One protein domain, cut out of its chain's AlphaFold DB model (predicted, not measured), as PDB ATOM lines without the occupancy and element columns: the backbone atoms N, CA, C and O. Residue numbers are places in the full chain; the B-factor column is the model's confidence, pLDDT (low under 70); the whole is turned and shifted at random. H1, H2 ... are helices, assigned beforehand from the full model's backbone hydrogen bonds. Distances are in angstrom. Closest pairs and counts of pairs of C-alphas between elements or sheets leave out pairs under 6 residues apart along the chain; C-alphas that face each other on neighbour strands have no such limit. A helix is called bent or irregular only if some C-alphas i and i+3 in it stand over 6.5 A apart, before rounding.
ATOM      1  N   ALA A 142      23.073 -57.350  35.651       91.69
ATOM      2  CA  ALA A 142      23.404 -58.387  36.630       91.69
ATOM      3  C   ALA A 142      24.775 -59.034  36.363       91.69
ATOM      4  O   ALA A 142      25.534 -59.282  37.297       91.69
ATOM      5  N   ASP A 143      25.124 -59.260  35.092       92.62
ATOM      6  CA  ASP A 143      26.440 -59.782  34.711       92.62
ATOM      7  C   ASP A 143      27.540 -58.766  35.039       92.62
ATOM      8  O   ASP A 143      28.584 -59.124  35.585       92.62
ATOM      9  N   LEU A 144      27.290 -57.483  34.744       90.62
ATOM     10  CA  LEU A 144      28.195 -56.392  35.100       90.62
ATOM     11  C   LEU A 144      28.405 -56.325  36.617       90.62
ATOM     12  O   LEU A 144      29.547 -56.219  37.063       90.62
ATOM     13  N   GLU A 145      27.334 -56.418  37.402       92.25
ATOM     14  CA  GLU A 145      27.397 -56.422  38.863       92.25
ATOM     15  C   GLU A 145      28.201 -57.618  39.393       92.25
ATOM     16  O   GLU A 145      29.093 -57.433  40.223       92.25
ATOM     17  N   ALA A 146      27.973 -58.821  38.862       94.12
ATOM     18  CA  ALA A 146      28.720 -60.018  39.243       94.12
ATOM     19  C   ALA A 146      30.219 -59.899  38.918       94.12
ATOM     20  O   ALA A 146      31.071 -60.217  39.753       94.12
ATOM     21  N   VAL A 147      30.558 -59.395  37.725       94.38
ATOM     22  CA  VAL A 147      31.952 -59.164  37.317       94.38
ATOM     23  C   VAL A 147      32.606 -58.098  38.197       94.38
ATOM     24  O   VAL A 147      33.744 -58.285  38.634       94.38
ATOM     25  N   LEU A 148      31.903 -57.002  38.482       94.38
ATOM     26  CA  LEU A 148      32.379 -55.935  39.362       94.38
ATOM     27  C   LEU A 148      32.624 -56.439  40.781       94.38
ATOM     28  O   LEU A 148      33.682 -56.159  41.343       94.38
ATOM     29  N   LEU A 149      31.696 -57.216  41.337       95.62
ATOM     30  CA  LEU A 149      31.835 -57.801  42.666       95.62
ATOM     31  C   LEU A 149      33.033 -58.746  42.734       95.62
ATOM     32  O   LEU A 149      33.835 -58.649  43.664       95.62
ATOM     33  N   HIS A 150      33.212 -59.603  41.726       95.75
ATOM     34  CA  HIS A 150      34.390 -60.461  41.634       95.75
ATOM     35  C   HIS A 150      35.683 -59.634  41.560       95.75
ATOM     36  O   HIS A 150      36.607 -59.853  42.344       95.75
ATOM     37  N   CYS A 151      35.735 -58.639  40.669       95.06
ATOM     38  CA  CYS A 151      36.907 -57.779  40.506       95.06
ATOM     39  C   CYS A 151      37.231 -57.003  41.787       95.06
ATOM     40  O   CYS A 151      38.398 -56.929  42.158       95.06
ATOM     41  N   ALA A 152      36.231 -56.447  42.471       94.69
ATOM     42  CA  ALA A 152      36.414 -55.736  43.731       94.69
ATOM     43  C   ALA A 152      36.918 -56.679  44.831       94.69
ATOM     44  O   ALA A 152      37.914 -56.373  45.481       94.69
ATOM     45  N   THR A 153      36.322 -57.869  44.960       95.69
ATOM     46  CA  THR A 153      36.731 -58.889  45.942       95.69
ATOM     47  C   THR A 153      38.196 -59.284  45.782       95.69
ATOM     48  O   THR A 153      38.924 -59.351  46.770       95.69
ATOM     49  N   VAL A 154      38.670 -59.460  44.545       94.81
ATOM     50  CA  VAL A 154      40.084 -59.770  44.260       94.81
ATOM     51  C   VAL A 154      41.033 -58.643  44.702       94.81
ATOM     52  O   VAL A 154      42.211 -58.893  44.957       94.81
ATOM     53  N   GLN A 155      40.557 -57.398  44.786       93.38
ATOM     54  CA  GLN A 155      41.393 -56.230  45.089       93.38
ATOM     55  C   GLN A 155      41.305 -55.771  46.548       93.38
ATOM     56  O   GLN A 155      42.310 -55.296  47.078       93.38
ATOM     57  N   THR A 156      40.145 -55.912  47.196       90.88
ATOM     58  CA  THR A 156      39.889 -55.423  48.565       90.88
ATOM     59  C   THR A 156      39.610 -56.527  49.583       90.88
ATOM     60  O   THR A 156      39.637 -56.261  50.780       90.88
ATOM     61  N   GLY A 157      39.311 -57.750  49.138       90.56
ATOM     62  CA  GLY A 157      38.706 -58.789  49.976       90.56
ATOM     63  C   GLY A 157      37.191 -58.611  50.139       90.56
ATOM     64  O   GLY A 157      36.623 -57.581  49.766       90.56
ATOM     65  N   GLU A 158      36.532 -59.630  50.698       89.75
ATOM     66  CA  GLU A 158      35.061 -59.728  50.766       89.75
ATOM     67  C   GLU A 158      34.401 -58.621  51.602       89.75
ATOM     68  O   GLU A 158      33.311 -58.162  51.265       89.75
ATOM     69  N   ALA A 159      35.072 -58.153  52.660       89.25
ATOM     70  CA  ALA A 159      34.510 -57.186  53.606       89.25
ATOM     71  C   ALA A 159      34.190 -55.823  52.965       89.25
ATOM     72  O   ALA A 159      33.189 -55.197  53.306       89.25
ATOM     73  N   GLU A 160      35.026 -55.371  52.025       91.25
ATOM     74  CA  GLU A 160      34.899 -54.056  51.382       91.25
ATOM     75  C   GLU A 160      34.302 -54.126  49.970       91.25
ATOM     76  O   GLU A 160      33.844 -53.110  49.448       91.25
ATOM     77  N   ALA A 161      34.267 -55.309  49.345       94.25
ATOM     78  CA  ALA A 161      33.909 -55.459  47.935       94.25
ATOM     79  C   ALA A 161      32.503 -54.935  47.616       94.25
ATOM     80  O   ALA A 161      32.314 -54.202  46.647       94.25
ATOM     81  N   THR A 162      31.524 -55.268  48.458       94.25
ATOM     82  CA  THR A 162      30.129 -54.843  48.258       94.25
ATOM     83  C   THR A 162      29.996 -53.320  48.315       94.25
ATOM     84  O   THR A 162      29.295 -52.723  47.500       94.25
ATOM     85  N   GLU A 163      30.698 -52.674  49.249       91.69
ATOM     86  CA  GLU A 163      30.689 -51.215  49.373       91.69
ATOM     87  C   GLU A 163      31.407 -50.549  48.196       91.69
ATOM     88  O   GLU A 163      30.913 -49.572  47.638       91.69
ATOM     89  N   ALA A 164      32.521 -51.126  47.743       92.75
ATOM     90  CA  ALA A 164      33.242 -50.635  46.575       92.75
ATOM     91  C   ALA A 164      32.354 -50.635  45.321       92.75
ATOM     92  O   ALA A 164      32.314 -49.644  44.592       92.75
ATOM     93  N   VAL A 165      31.606 -51.719  45.085       94.19
ATOM     94  CA  VAL A 165      30.682 -51.830  43.944       94.19
ATOM     95  C   VAL A 165      29.534 -50.827  44.047       94.19
ATOM     96  O   VAL A 165      29.170 -50.233  43.028       94.19
ATOM     97  N   ARG A 166      28.988 -50.594  45.252       92.50
ATOM     98  CA  ARG A 166      27.967 -49.555  45.479       92.50
ATOM     99  C   ARG A 166      28.485 -48.166  45.107       92.50
ATOM    100  O   ARG A 166      27.839 -47.467  44.329       92.50
ATOM    101  N   LEU A 167      29.667 -47.796  45.601       89.12
ATOM    102  CA  LEU A 167      30.285 -46.496  45.321       89.12
ATOM    103  C   LEU A 167      30.634 -46.327  43.835       89.12
ATOM    104  O   LEU A 167      30.412 -45.257  43.268       89.12
ATOM    105  N   ILE A 168      31.131 -47.384  43.182       91.19
ATOM    106  CA  ILE A 168      31.398 -47.389  41.736       91.19
ATOM    107  C   ILE A 168      30.112 -47.132  40.946       91.19
ATOM    108  O   ILE A 168      30.117 -46.280  40.060       91.19
ATOM    109  N   HIS A 169      29.006 -47.812  41.268       89.56
ATOM    110  CA  HIS A 169      27.722 -47.589  40.591       89.56
ATOM    111  C   HIS A 169      27.173 -46.181  40.821       89.56
ATOM    112  O   HIS A 169      26.703 -45.549  39.871       89.56
ATOM    113  N   ALA A 170      27.251 -45.673  42.055       85.38
ATOM    114  CA  ALA A 170      26.815 -44.318  42.379       85.38
ATOM    115  C   ALA A 170      27.594 -43.285  41.551       85.38
ATOM    116  O   ALA A 170      26.998 -42.461  40.854       85.38
ATOM    117  N   LEU A 171      28.925 -43.390  41.537       85.31
ATOM    118  CA  LEU A 171      29.771 -42.470  40.785       85.31
ATOM    119  C   LEU A 171      29.608 -42.639  39.263       85.31
ATOM    120  O   LEU A 171      29.543 -41.648  38.544       85.31
ATOM    121  N   ALA A 172      29.461 -43.866  38.758       85.25
ATOM    122  CA  ALA A 172      29.167 -44.115  37.346       85.25
ATOM    123  C   ALA A 172      27.836 -43.483  36.906       85.25
ATOM    124  O   ALA A 172      27.762 -42.907  35.821       85.25
ATOM    125  N   THR A 173      26.807 -43.539  37.758       84.00
ATOM    126  CA  THR A 173      25.495 -42.921  37.506       84.00
ATOM    127  C   THR A 173      25.598 -41.399  37.454       84.00
ATOM    128  O   THR A 173      25.044 -40.780  36.547       84.00
ATOM    129  N   LEU A 174      26.359 -40.795  38.373       81.50
ATOM    130  CA  LEU A 174      26.622 -39.350  38.378       81.50
ATOM    131  C   LEU A 174      27.387 -38.894  37.128       81.50
ATOM    132  O   LEU A 174      27.143 -37.806  36.611       81.50
ATOM    133  N   LEU A 175      28.298 -39.728  36.626       77.56
ATOM    134  CA  LEU A 175      29.130 -39.411  35.466       77.56
ATOM    135  C   LEU A 175      28.465 -39.741  34.123       77.56
ATOM    136  O   LEU A 175      28.919 -39.239  33.096       77.56
ATOM    137  N   ALA A 176      27.392 -40.537  34.103       76.88
ATOM    138  CA  ALA A 176      26.714 -40.981  32.884       76.88
ATOM    139  C   ALA A 176      26.318 -39.853  31.901       76.88
ATOM    140  O   ALA A 176      26.483 -40.059  30.697       76.88
ATOM    141  N   PRO A 177      25.855 -38.659  32.340       75.62
ATOM    142  CA  PRO A 177      25.532 -37.557  31.425       75.62
ATOM    143  C   PRO A 177      26.753 -36.972  30.705       75.62
ATOM    144  O   PRO A 177      26.618 -36.391  29.631       75.62
ATOM    145  N   HIS A 178      27.938 -37.108  31.302       70.94
ATOM    146  CA  HIS A 178      29.172 -36.483  30.831       70.94
ATOM    147  C   HIS A 178      30.127 -37.488  30.177       70.94
ATOM    148  O   HIS A 178      30.896 -37.115  29.301       70.94
ATOM    149  N   ALA A 179      30.078 -38.767  30.550       64.56
ATOM    150  CA  ALA A 179      30.967 -39.804  30.040       64.56
ATOM    151  C   ALA A 179      30.211 -40.766  29.103       64.56
ATOM    152  O   ALA A 179      29.550 -41.698  29.573       64.56
ATOM    153  N   PRO A 180      30.311 -40.605  27.771       58.78
ATOM    154  CA  PRO A 180      29.637 -41.509  26.856       58.78
ATOM    155  C   PRO A 180      30.323 -42.885  26.863       58.78
ATOM    156  O   PRO A 180      31.417 -43.055  26.328       58.78
ATOM    157  N   ARG A 181      29.607 -43.877  27.413       69.00
ATOM    158  CA  ARG A 181      29.849 -45.334  27.333       69.00
ATOM    159  C   ARG A 181      31.004 -45.869  28.187       69.00
ATOM    160  O   ARG A 181      32.091 -46.176  27.700       69.00
ATOM    161  N   LEU A 182      30.709 -46.103  29.465       80.38
ATOM    162  CA  LEU A 182      31.515 -46.981  30.312       80.38
ATOM    163  C   LEU A 182      31.417 -48.423  29.805       80.38
ATOM    164  O   LEU A 182      30.322 -48.946  29.615       80.38
ATOM    165  N   THR A 183      32.562 -49.064  29.587       83.00
ATOM    166  CA  THR A 183      32.641 -50.469  29.159       83.00
ATOM    167  C   THR A 183      33.105 -51.351  30.314       83.00
ATOM    168  O   THR A 183      33.694 -50.858  31.280       83.00
ATOM    169  N   LEU A 184      32.934 -52.671  30.197       86.44
ATOM    170  CA  LEU A 184      33.543 -53.630  31.130       86.44
ATOM    171  C   LEU A 184      35.056 -53.416  31.297       86.44
ATOM    172  O   LEU A 184      35.576 -53.553  32.401       86.44
ATOM    173  N   ALA A 185      35.764 -53.020  30.235       84.56
ATOM    174  CA  ALA A 185      37.190 -52.710  30.311       84.56
ATOM    175  C   ALA A 185      37.469 -51.487  31.205       84.56
ATOM    176  O   ALA A 185      38.428 -51.497  31.981       84.56
ATOM    177  N   THR A 186      36.614 -50.461  31.137       87.06
ATOM    178  CA  THR A 186      36.685 -49.281  32.012       87.06
ATOM    179  C   THR A 186      36.475 -49.678  33.471       87.06
ATOM    180  O   THR A 186      37.301 -49.351  34.322       87.06
ATOM    181  N   TYR A 187      35.424 -50.450  33.754       90.69
ATOM    182  CA  TYR A 187      35.102 -50.931  35.099       90.69
ATOM    183  C   TYR A 187      36.176 -51.860  35.684       90.69
ATOM    184  O   TYR A 187      36.597 -51.684  36.827       90.69
ATOM    185  N   SER A 188      36.680 -52.810  34.893       89.94
ATOM    186  CA  SER A 188      37.762 -53.711  35.308       89.94
ATOM    187  C   SER A 188      39.031 -52.931  35.653       89.94
ATOM    188  O   SER A 188      39.687 -53.203  36.662       89.94
ATOM    189  N   ARG A 189      39.364 -51.908  34.857       88.69
ATOM    190  CA  ARG A 189      40.496 -51.022  35.136       88.69
ATOM    191  C   ARG A 189      40.280 -50.197  36.397       88.69
ATOM    192  O   ARG A 189      41.204 -50.100  37.197       88.69
ATOM    193  N   TRP A 190      39.085 -49.646  36.584       90.94
ATOM    194  CA  TRP A 190      38.715 -48.913  37.791       90.94
ATOM    195  C   TRP A 190      38.908 -49.786  39.039       90.94
ATOM    196  O   TRP A 190      39.588 -49.366  39.974       90.94
ATOM    197  N   CYS A 191      38.455 -51.044  39.008       92.94
ATOM    198  CA  CYS A 191      38.612 -51.973  40.131       92.94
ATOM    199  C   CYS A 191      40.076 -52.168  40.562       92.94
ATOM    200  O   CYS A 191      40.341 -52.356  41.745       92.94
ATOM    201  N   ARG A 192      41.056 -52.073  39.649       91.00
ATOM    202  CA  ARG A 192      42.487 -52.218  39.994       91.00
ATOM    203  C   ARG A 192      42.976 -51.168  40.992       91.00
ATOM    204  O   ARG A 192      43.903 -51.447  41.745       91.00
ATOM    205  N   TYR A 193      42.348 -49.994  41.025       90.06
ATOM    206  CA  TYR A 193      42.680 -48.917  41.961       90.06
ATOM    207  C   TYR A 193      42.050 -49.097  43.344       90.06
ATOM    208  O   TYR A 193      42.361 -48.340  44.259       90.06
ATOM    209  N   LEU A 194      41.196 -50.109  43.520       91.38
ATOM    210  CA  LEU A 194      40.637 -50.435  44.825       91.38
ATOM    211  C   LEU A 194      41.662 -51.097  45.738       91.38
ATOM    212  O   LEU A 194      41.468 -51.098  46.945       91.38
ATOM    213  N   ARG A 195      42.755 -51.656  45.214       91.38
ATOM    214  CA  ARG A 195      43.768 -52.288  46.059       91.38
ATOM    215  C   ARG A 195      44.409 -51.243  46.988       91.38
ATOM    216  O   ARG A 195      44.897 -50.227  46.489       91.38
ATOM    217  N   PRO A 196      44.432 -51.460  48.315       85.25
ATOM    218  CA  PRO A 196      45.090 -50.535  49.226       85.25
ATOM    219  C   PRO A 196      46.598 -50.516  48.958       85.25
ATOM    220  O   PRO A 196      47.215 -51.556  48.718       85.25
ATOM    221  N   ASN A 197      47.193 -49.325  48.984       81.50
ATOM    222  CA  ASN A 197      48.642 -49.184  48.907       81.50
ATOM    223  C   ASN A 197      49.251 -49.542  50.271       81.50
ATOM    224  O   ASN A 197      48.741 -49.117  51.305       81.50
ATOM    225  N   SER A 198      50.353 -50.295  50.271       77.75
ATOM    226  CA  SER A 198      51.076 -50.677  51.487       77.75
ATOM    227  C   SER A 198      51.643 -49.482  52.256       77.75
ATOM    228  O   SER A 198      51.826 -49.576  53.464       77.75
ATOM    229  N   SER A 199      51.941 -48.381  51.562       77.12
ATOM    230  CA  SER A 199      52.615 -47.215  52.151       77.12
ATOM    231  C   SER A 199      51.655 -46.137  52.665       77.12
ATOM    232  O   SER A 199      52.025 -45.380  53.554       77.12
ATOM    233  N   ASP A 200      50.447 -46.056  52.100       73.00
ATOM    234  CA  ASP A 200      49.405 -45.086  52.467       73.00
ATOM    235  C   ASP A 200      48.019 -45.673  52.123       73.00
ATOM    236  O   ASP A 200      47.552 -45.560  50.978       73.00
ATOM    237  N   PRO A 201      47.386 -46.405  53.058       80.69
ATOM    238  CA  PRO A 201      46.120 -47.079  52.817       80.69
ATOM    239  C   PRO A 201      44.967 -46.072  52.875       80.69
ATOM    240  O   PRO A 201      44.282 -45.920  53.886       80.69
ATOM    241  N   LYS A 202      44.745 -45.390  51.754       82.94
ATOM    242  CA  LYS A 202      43.636 -44.449  51.593       82.94
ATOM    243  C   LYS A 202      42.272 -45.103  51.849       82.94
ATOM    244  O   LYS A 202      42.077 -46.272  51.480       82.94
ATOM    245  N   PRO A 203      41.295 -44.357  52.397       88.19
ATOM    246  CA  PRO A 203      39.929 -44.839  52.561       88.19
ATOM    247  C   PRO A 203      39.346 -45.386  51.255       88.19
ATOM    248  O   PRO A 203      39.710 -44.953  50.158       88.19
ATOM    249  N   LEU A 204      38.413 -46.338  51.361       86.38
ATOM    250  CA  LEU A 204      37.793 -46.974  50.195       86.38
ATOM    251  C   LEU A 204      37.168 -45.954  49.231       86.38
ATOM    252  O   LEU A 204      37.401 -46.034  48.029       86.38
ATOM    253  N   ALA A 205      36.443 -44.964  49.757       86.12
ATOM    254  CA  ALA A 205      35.829 -43.910  48.952       86.12
ATOM    255  C   ALA A 205      36.865 -43.122  48.133       86.12
ATOM    256  O   ALA A 205      36.673 -42.899  46.939       86.12
ATOM    257  N   GLU A 206      38.006 -42.773  48.732       85.44
ATOM    258  CA  GLU A 206      39.075 -42.063  48.025       85.44
ATOM    259  C   GLU A 206      39.706 -42.944  46.937       85.44
ATOM    260  O   GLU A 206      39.933 -42.482  45.817       85.44
ATOM    261  N   ARG A 207      39.926 -44.236  47.222       89.00
ATOM    262  CA  ARG A 207      40.407 -45.211  46.226       89.00
ATOM    263  C   ARG A 207      39.446 -45.337  45.041       89.00
ATOM    264  O   ARG A 207      39.896 -45.347  43.894       89.00
ATOM    265  N   VAL A 208      38.136 -45.375  45.296       88.31
ATOM    266  CA  VAL A 208      37.101 -45.401  44.251       88.31
ATOM    267  C   VAL A 208      37.166 -44.132  43.398       88.31
ATOM    268  O   VAL A 208      37.235 -44.237  42.175       88.31
ATOM    269  N   VAL A 209      37.213 -42.943  44.002       84.94
ATOM    270  CA  VAL A 209      37.275 -41.669  43.258       84.94
ATOM    271  C   VAL A 209      38.556 -41.560  42.427       84.94
ATOM    272  O   VAL A 209      38.506 -41.208  41.246       84.94
ATOM    273  N   LEU A 210      39.707 -41.923  42.999       84.62
ATOM    274  CA  LEU A 210      40.982 -41.951  42.275       84.62
ATOM    275  C   LEU A 210      40.939 -42.936  41.106       84.62
ATOM    276  O   LEU A 210      41.409 -42.619  40.012       84.62
ATOM    277  N   GLY A 211      40.348 -44.110  41.319       87.12
ATOM    278  CA  GLY A 211      40.146 -45.101  40.274       87.12
ATOM    279  C   GLY A 211      39.275 -44.586  39.136       87.12
ATOM    280  O   GLY A 211      39.642 -44.777  37.980       87.12
ATOM    281  N   ALA A 212      38.189 -43.872  39.443       85.00
ATOM    282  CA  ALA A 212      37.338 -43.244  38.438       85.00
ATOM    283  C   ALA A 212      38.143 -42.227  37.634       85.00
ATOM    284  O   ALA A 212      38.170 -42.288  36.409       85.00
ATOM    285  N   ARG A 213      38.887 -41.353  38.321       78.44
ATOM    286  CA  ARG A 213      39.755 -40.365  37.679       78.44
ATOM    287  C   ARG A 213      40.713 -41.033  36.693       78.44
ATOM    288  O   ARG A 213      40.705 -40.698  35.518       78.44
ATOM    289  N   PHE A 214      41.496 -42.023  37.113       79.94
ATOM    290  CA  PHE A 214      42.495 -42.632  36.224       79.94
ATOM    291  C   PHE A 214      41.907 -43.566  35.160       79.94
ATOM    292  O   PHE A 214      42.419 -43.619  34.039       79.94
ATOM    293  N   ALA A 215      40.836 -44.295  35.476       80.62
ATOM    294  CA  ALA A 215      40.172 -45.159  34.507       80.62
ATOM    295  C   ALA A 215      39.463 -44.340  33.421       80.62
ATOM    296  O   ALA A 215      39.493 -44.739  32.255       80.62
ATOM    297  N   LEU A 216      38.886 -43.191  33.790       72.81
ATOM    298  CA  LEU A 216      38.134 -42.333  32.881       72.81
ATOM    299  C   LEU A 216      39.014 -41.337  32.134       72.81
ATOM    300  O   LEU A 216      38.757 -41.113  30.958       72.81
ATOM    301  N   LEU A 217      40.090 -40.806  32.722       60.84
ATOM    302  CA  LEU A 217      40.996 -39.877  32.026       60.84
ATOM    303  C   LEU A 217      41.578 -40.458  30.725       60.84
ATOM    304  O   LEU A 217      41.825 -39.710  29.786       60.84
ATOM    305  N   GLN A 218      41.737 -41.784  30.611       53.53
ATOM    306  CA  GLN A 218      42.144 -42.403  29.340       53.53
ATOM    307  C   GLN A 218      41.016 -42.485  28.297       53.53
ATOM    308  O   GLN A 218      41.291 -42.549  27.102       53.53
ATOM    309  N   THR A 219      39.753 -42.493  28.726       51.88
ATOM    310  CA  THR A 219      38.576 -42.473  27.834       51.88
ATOM    311  C   THR A 219      38.088 -41.058  27.512       51.88
ATOM    312  O   THR A 219      37.387 -40.848  26.525       51.88
ATOM    313  N   LEU A 220      38.491 -40.091  28.331       51.97
ATOM    314  CA  LEU A 220      38.135 -38.687  28.276       51.97
ATOM    315  C   LEU A 220      39.264 -37.902  27.593       51.97
ATOM    316  O   LEU A 220      39.999 -37.158  28.235       51.97
ATOM    317  N   THR A 221      39.426 -38.047  26.274       49.81
ATOM    318  CA  THR A 221      40.154 -37.005  25.536       49.81
ATOM    319  C   THR A 221      39.363 -35.696  25.664       49.81
ATOM    320  O   THR A 221      38.142 -35.732  25.487       49.81
ATOM    321  N   PRO A 222      40.001 -34.536  25.933       45.41
ATOM    322  CA  PRO A 222      39.303 -33.252  26.111       45.41
ATOM    323  C   PRO A 222      38.304 -32.950  24.980       45.41
ATOM    324  O   PRO A 222      37.192 -32.483  25.202       45.41
ATOM    325  N   GLN A 223      38.663 -33.354  23.758       43.62
ATOM    326  CA  GLN A 223      37.856 -33.217  22.544       43.62
ATOM    327  C   GLN A 223      36.524 -33.987  22.562       43.62
ATOM    328  O   GLN A 223      35.580 -33.560  21.907       43.62
ATOM    329  N   ARG A 224      36.420 -35.116  23.280       42.69
ATOM    330  CA  ARG A 224      35.199 -35.949  23.318       42.69
ATOM    331  C   ARG A 224      34.177 -35.503  24.363       42.69
ATOM    332  O   ARG A 224      33.030 -35.929  24.293       42.69
ATOM    333  N   LEU A 225      34.590 -34.662  25.305       41.06
ATOM    334  CA  LEU A 225      33.762 -34.167  26.402       41.06
ATOM    335  C   LEU A 225      33.169 -32.779  26.157       41.06
ATOM    336  O   LEU A 225      32.307 -32.353  26.918       41.06
ATOM    337  N   GLY A 226      33.668 -32.044  25.155       42.56
ATOM    338  CA  GLY A 226      33.351 -30.621  25.003       42.56
ATOM    339  C   GLY A 226      33.771 -29.775  26.215       42.56
ATOM    340  O   GLY A 226      33.291 -28.656  26.366       42.56
ATOM    341  N   LEU A 227      34.628 -30.317  27.087       41.91
ATOM    342  CA  LEU A 227      35.135 -29.638  28.272       41.91
ATOM    343  C   LEU A 227      36.410 -28.875  27.916       41.91
ATOM    344  O   LEU A 227      37.259 -29.370  27.173       41.91
ATOM    345  N   ASP A 228      36.525 -27.673  28.472       45.75
ATOM    346  CA  ASP A 228      37.699 -26.820  28.341       45.75
ATOM    347  C   ASP A 228      38.956 -27.576  28.834       45.75
ATOM    348  O   ASP A 228      38.931 -28.125  29.946       45.75
ATOM    349  N   PRO A 229      40.043 -27.666  28.042       46.91
ATOM    350  CA  PRO A 229      41.294 -28.307  28.451       46.91
ATOM    351  C   PRO A 229      41.820 -27.846  29.819       46.91
ATOM    352  O   PRO A 229      42.417 -28.650  30.539       46.91
ATOM    353  N   GLU A 230      41.559 -26.594  30.208       49.47
ATOM    354  CA  GLU A 230      41.937 -26.055  31.523       49.47
ATOM    355  C   GLU A 230      41.094 -26.635  32.673       49.47
ATOM    356  O   GLU A 230      41.623 -26.914  33.750       49.47
ATOM    357  N   ALA A 231      39.808 -26.925  32.446       44.84
ATOM    358  CA  ALA A 231      38.946 -27.579  33.435       44.84
ATOM    359  C   ALA A 231      39.339 -29.052  33.654       44.84
ATOM    360  O   ALA A 231      39.269 -29.567  34.770       44.84
ATOM    361  N   VAL A 232      39.808 -29.726  32.597       46.12
ATOM    362  CA  VAL A 232      40.368 -31.084  32.694       46.12
ATOM    363  C   VAL A 232      41.692 -31.067  33.462       46.12
ATOM    364  O   VAL A 232      41.921 -31.952  34.283       46.12
ATOM    365  N   ALA A 233      42.532 -30.046  33.267       45.31
ATOM    366  CA  ALA A 233      43.749 -29.861  34.057       45.31
ATOM    367  C   ALA A 233      43.446 -29.609  35.549       45.31
ATOM    368  O   ALA A 233      44.132 -30.159  36.407       45.31
ATOM    369  N   ALA A 234      42.368 -28.884  35.869       45.97
ATOM    370  CA  ALA A 234      41.911 -28.667  37.247       45.97
ATOM    371  C   ALA A 234      41.382 -29.944  37.942       45.97
ATOM    372  O   ALA A 234      41.445 -30.062  39.160       45.97
ATOM    373  N   LEU A 235      40.901 -30.938  37.185       42.88
ATOM    374  CA  LEU A 235      40.563 -32.279  37.699       42.88
ATOM    375  C   LEU A 235      41.806 -33.152  37.967       42.88
ATOM    376  O   LEU A 235      41.734 -34.154  38.691       42.88
ATOM    377  N   VAL A 236      42.942 -32.806  37.357       48.69
ATOM    378  CA  VAL A 236      44.194 -33.571  37.414       48.69
ATOM    379  C   VAL A 236      45.056 -33.177  38.628       48.69
ATOM    380  O   VAL A 236      45.813 -34.029  39.098       48.69
ATOM    381  N   ASP A 237      44.848 -32.000  39.236       40.03
ATOM    382  CA  ASP A 237      45.673 -31.458  40.336       40.03
ATOM    383  C   ASP A 237      44.866 -30.631  41.369       40.03
ATOM    384  O   ASP A 237      44.108 -29.754  40.963       40.03
ATOM    385  N   PRO A 238      45.176 -30.716  42.682       42.38
ATOM    386  CA  PRO A 238      44.804 -31.758  43.656       42.38
ATOM    387  C   PRO A 238      43.301 -31.665  44.083       42.38
ATOM    388  O   PRO A 238      42.598 -30.763  43.635       42.38
ATOM    389  N   PRO A 239      42.741 -32.599  44.889       44.53
ATOM    390  CA  PRO A 239      41.292 -32.769  45.001       44.53
ATOM    391  C   PRO A 239      40.655 -31.584  45.725       44.53
ATOM    392  O   PRO A 239      41.065 -31.254  46.836       44.53
ATOM    393  N   ASP A 240      39.613 -30.995  45.140       46.34
ATOM    394  CA  ASP A 240      38.698 -30.165  45.914       46.34
ATOM    395  C   ASP A 240      38.025 -31.067  46.973       46.34
ATOM    396  O   ASP A 240      37.316 -32.017  46.612       46.34
ATOM    397  N   PRO A 241      38.240 -30.821  48.280       44.47
ATOM    398  CA  PRO A 241      37.628 -31.601  49.355       44.47
ATOM    399  C   PRO A 241      36.091 -31.599  49.304       44.47
ATOM    400  O   PRO A 241      35.455 -32.483  49.884       44.47
ATOM    401  N   SER A 242      35.487 -30.632  48.606       44.28
ATOM    402  CA  SER A 242      34.036 -30.517  48.442       44.28
ATOM    403  C   SER A 242      33.426 -31.684  47.648       44.28
ATOM    404  O   SER A 242      32.351 -32.171  48.002       44.28
ATOM    405  N   LEU A 243      34.142 -32.219  46.650       41.47
ATOM    406  CA  LEU A 243      33.716 -33.387  45.864       41.47
ATOM    407  C   LEU A 243      33.693 -34.669  46.706       41.47
ATOM    408  O   LEU A 243      32.836 -35.527  46.504       41.47
ATOM    409  N   TYR A 244      34.602 -34.785  47.680       39.84
ATOM    410  CA  TYR A 244      34.611 -35.896  48.631       39.84
ATOM    411  C   TYR A 244      33.409 -35.824  49.585       39.84
ATOM    412  O   TYR A 244      32.776 -36.842  49.852       39.84
ATOM    413  N   GLN A 245      33.038 -34.626  50.052       40.38
ATOM    414  CA  GLN A 245      31.862 -34.447  50.914       40.38
ATOM    415  C   GLN A 245      30.535 -34.683  50.185       40.38
ATOM    416  O   GLN A 245      29.610 -35.217  50.787       40.38
ATOM    417  N   ALA A 246      30.448 -34.359  48.892       40.19
ATOM    418  CA  ALA A 246      29.250 -34.608  48.089       40.19
ATOM    419  C   ALA A 246      28.988 -36.103  47.806       40.19
ATOM    420  O   ALA A 246      27.858 -36.470  47.502       40.19
ATOM    421  N   LEU A 247      30.015 -36.960  47.891       31.91
ATOM    422  CA  LEU A 247      29.902 -38.411  47.672       31.91
ATOM    423  C   LEU A 247      29.667 -39.218  48.957       31.91
ATOM    424  O   LEU A 247      29.227 -40.362  48.878       31.91
ATOM    425  N   VAL A 248      30.001 -38.654  50.120       31.88
ATOM    426  CA  VAL A 248      29.865 -39.304  51.440       31.88
ATOM    427  C   VAL A 248      28.591 -38.844  52.179       31.88
ATOM    428  O   VAL A 248      28.265 -39.396  53.230       31.88
ATOM    429  N   GLY A 249      27.879 -37.846  51.641       29.27
ATOM    430  CA  GLY A 249      26.615 -37.316  52.169       29.27
ATOM    431  C   GLY A 249      25.379 -38.065  51.695       29.27
ATOM    432  O   GLY A 249      25.309 -38.381  50.488       29.27
TER     433      GLY A 249
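AT A GLANCE: This is residues 142 to 249 of the 249 residues of the protein "Hypothetical protein" of Eutreptiella gymnastica (UniProt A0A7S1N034). Four helices, H1 to H4, make a compact block in which most of the touching pairs cross at steep angles: H2 and H3 each touch both H1 and H4, and H4 is nearest the middle of the whole. A loose arc of three short helices continues from H4: H5 and H6 lie at the end of the long axis away from H1, and H7 folds back to come near H2 and H4 without clearly touching them. The printed part has 108 residues with seven named helices, H1 to H7 in chain order, and no named strand; the class is all helix. It is compact, with a radius of gyration of the C-alphas of 13.8 A and spans of 40 by 31 by 26 A.

HOW THE PARTS SIT: H1, residues 142 to 156, touches residues 160 to 165 alone of H2, residues 158 to 175, at a steep tilt of 56 degrees, opposite ways; the closest C-alphas, of Thr 153 and Ala 161, are 4.9 A apart. H3, residues 184 to 192, touches H1 at a shallow tilt of 21 degrees, the same way, with the C-alphas of Ala 152 and Cys 191 closest at 5.7 A. H4, residues 204 to 217, forms a helical hairpin with H3, at 45 degrees and opposite ways; their closest C-alphas, of Trp 190 and Gly 211, are 4.8 A apart. H4 also touches H2, at a steep tilt of 46 degrees, the same way, with the C-alphas of Ile 168 and Val 208 closest at 6.5 A. Of these four touching pairs one is at a shallow tilt, and the packing is mostly crossed. H1 and H4 are apart, while H2 and H3 are near each other. H5, residues 222 to 225, is close to but not clearly touching H6, residues 229 to 236; the C-alphas of Pro 222 and Pro 229, the closest, are 5.8 A apart. H6 and H4 are near each other. H7, residues 241 to 248, is close to but not clearly touching H4, with the C-alphas of Glu 206 and Tyr 244 closest at 7.6 A. In H1, H3, H4, H6 and H7 every O i to N i+4 pair is within hydrogen-bond range; in H2 12 of 14 are, and H5 is too short for such a pair.

IN THESE COORDINATES: H1 begins at C-alpha 142 (23.404, -58.387, 36.630) and is 20.6 A long. H2, 26.1 A, is irregular: C-alphas 159 and 162 are 7.3 A apart. H3 measures 12.7 A, and H4 19.8 A, beginning at C-alpha 204 (37.793, -46.974, 50.195). H7 ends at C-alpha 248 (29.865, -39.304, 51.440).

THE WHOLE: The two C-alphas farthest apart, of Glu 158 and Asp 228, are 39.9 A apart. The printed part has no cut, and its one long link is H3 to H4, 11 residues. The mean pLDDT of the printed part is 73.5; residues 179 to 181 and 217 to 249 are under 70.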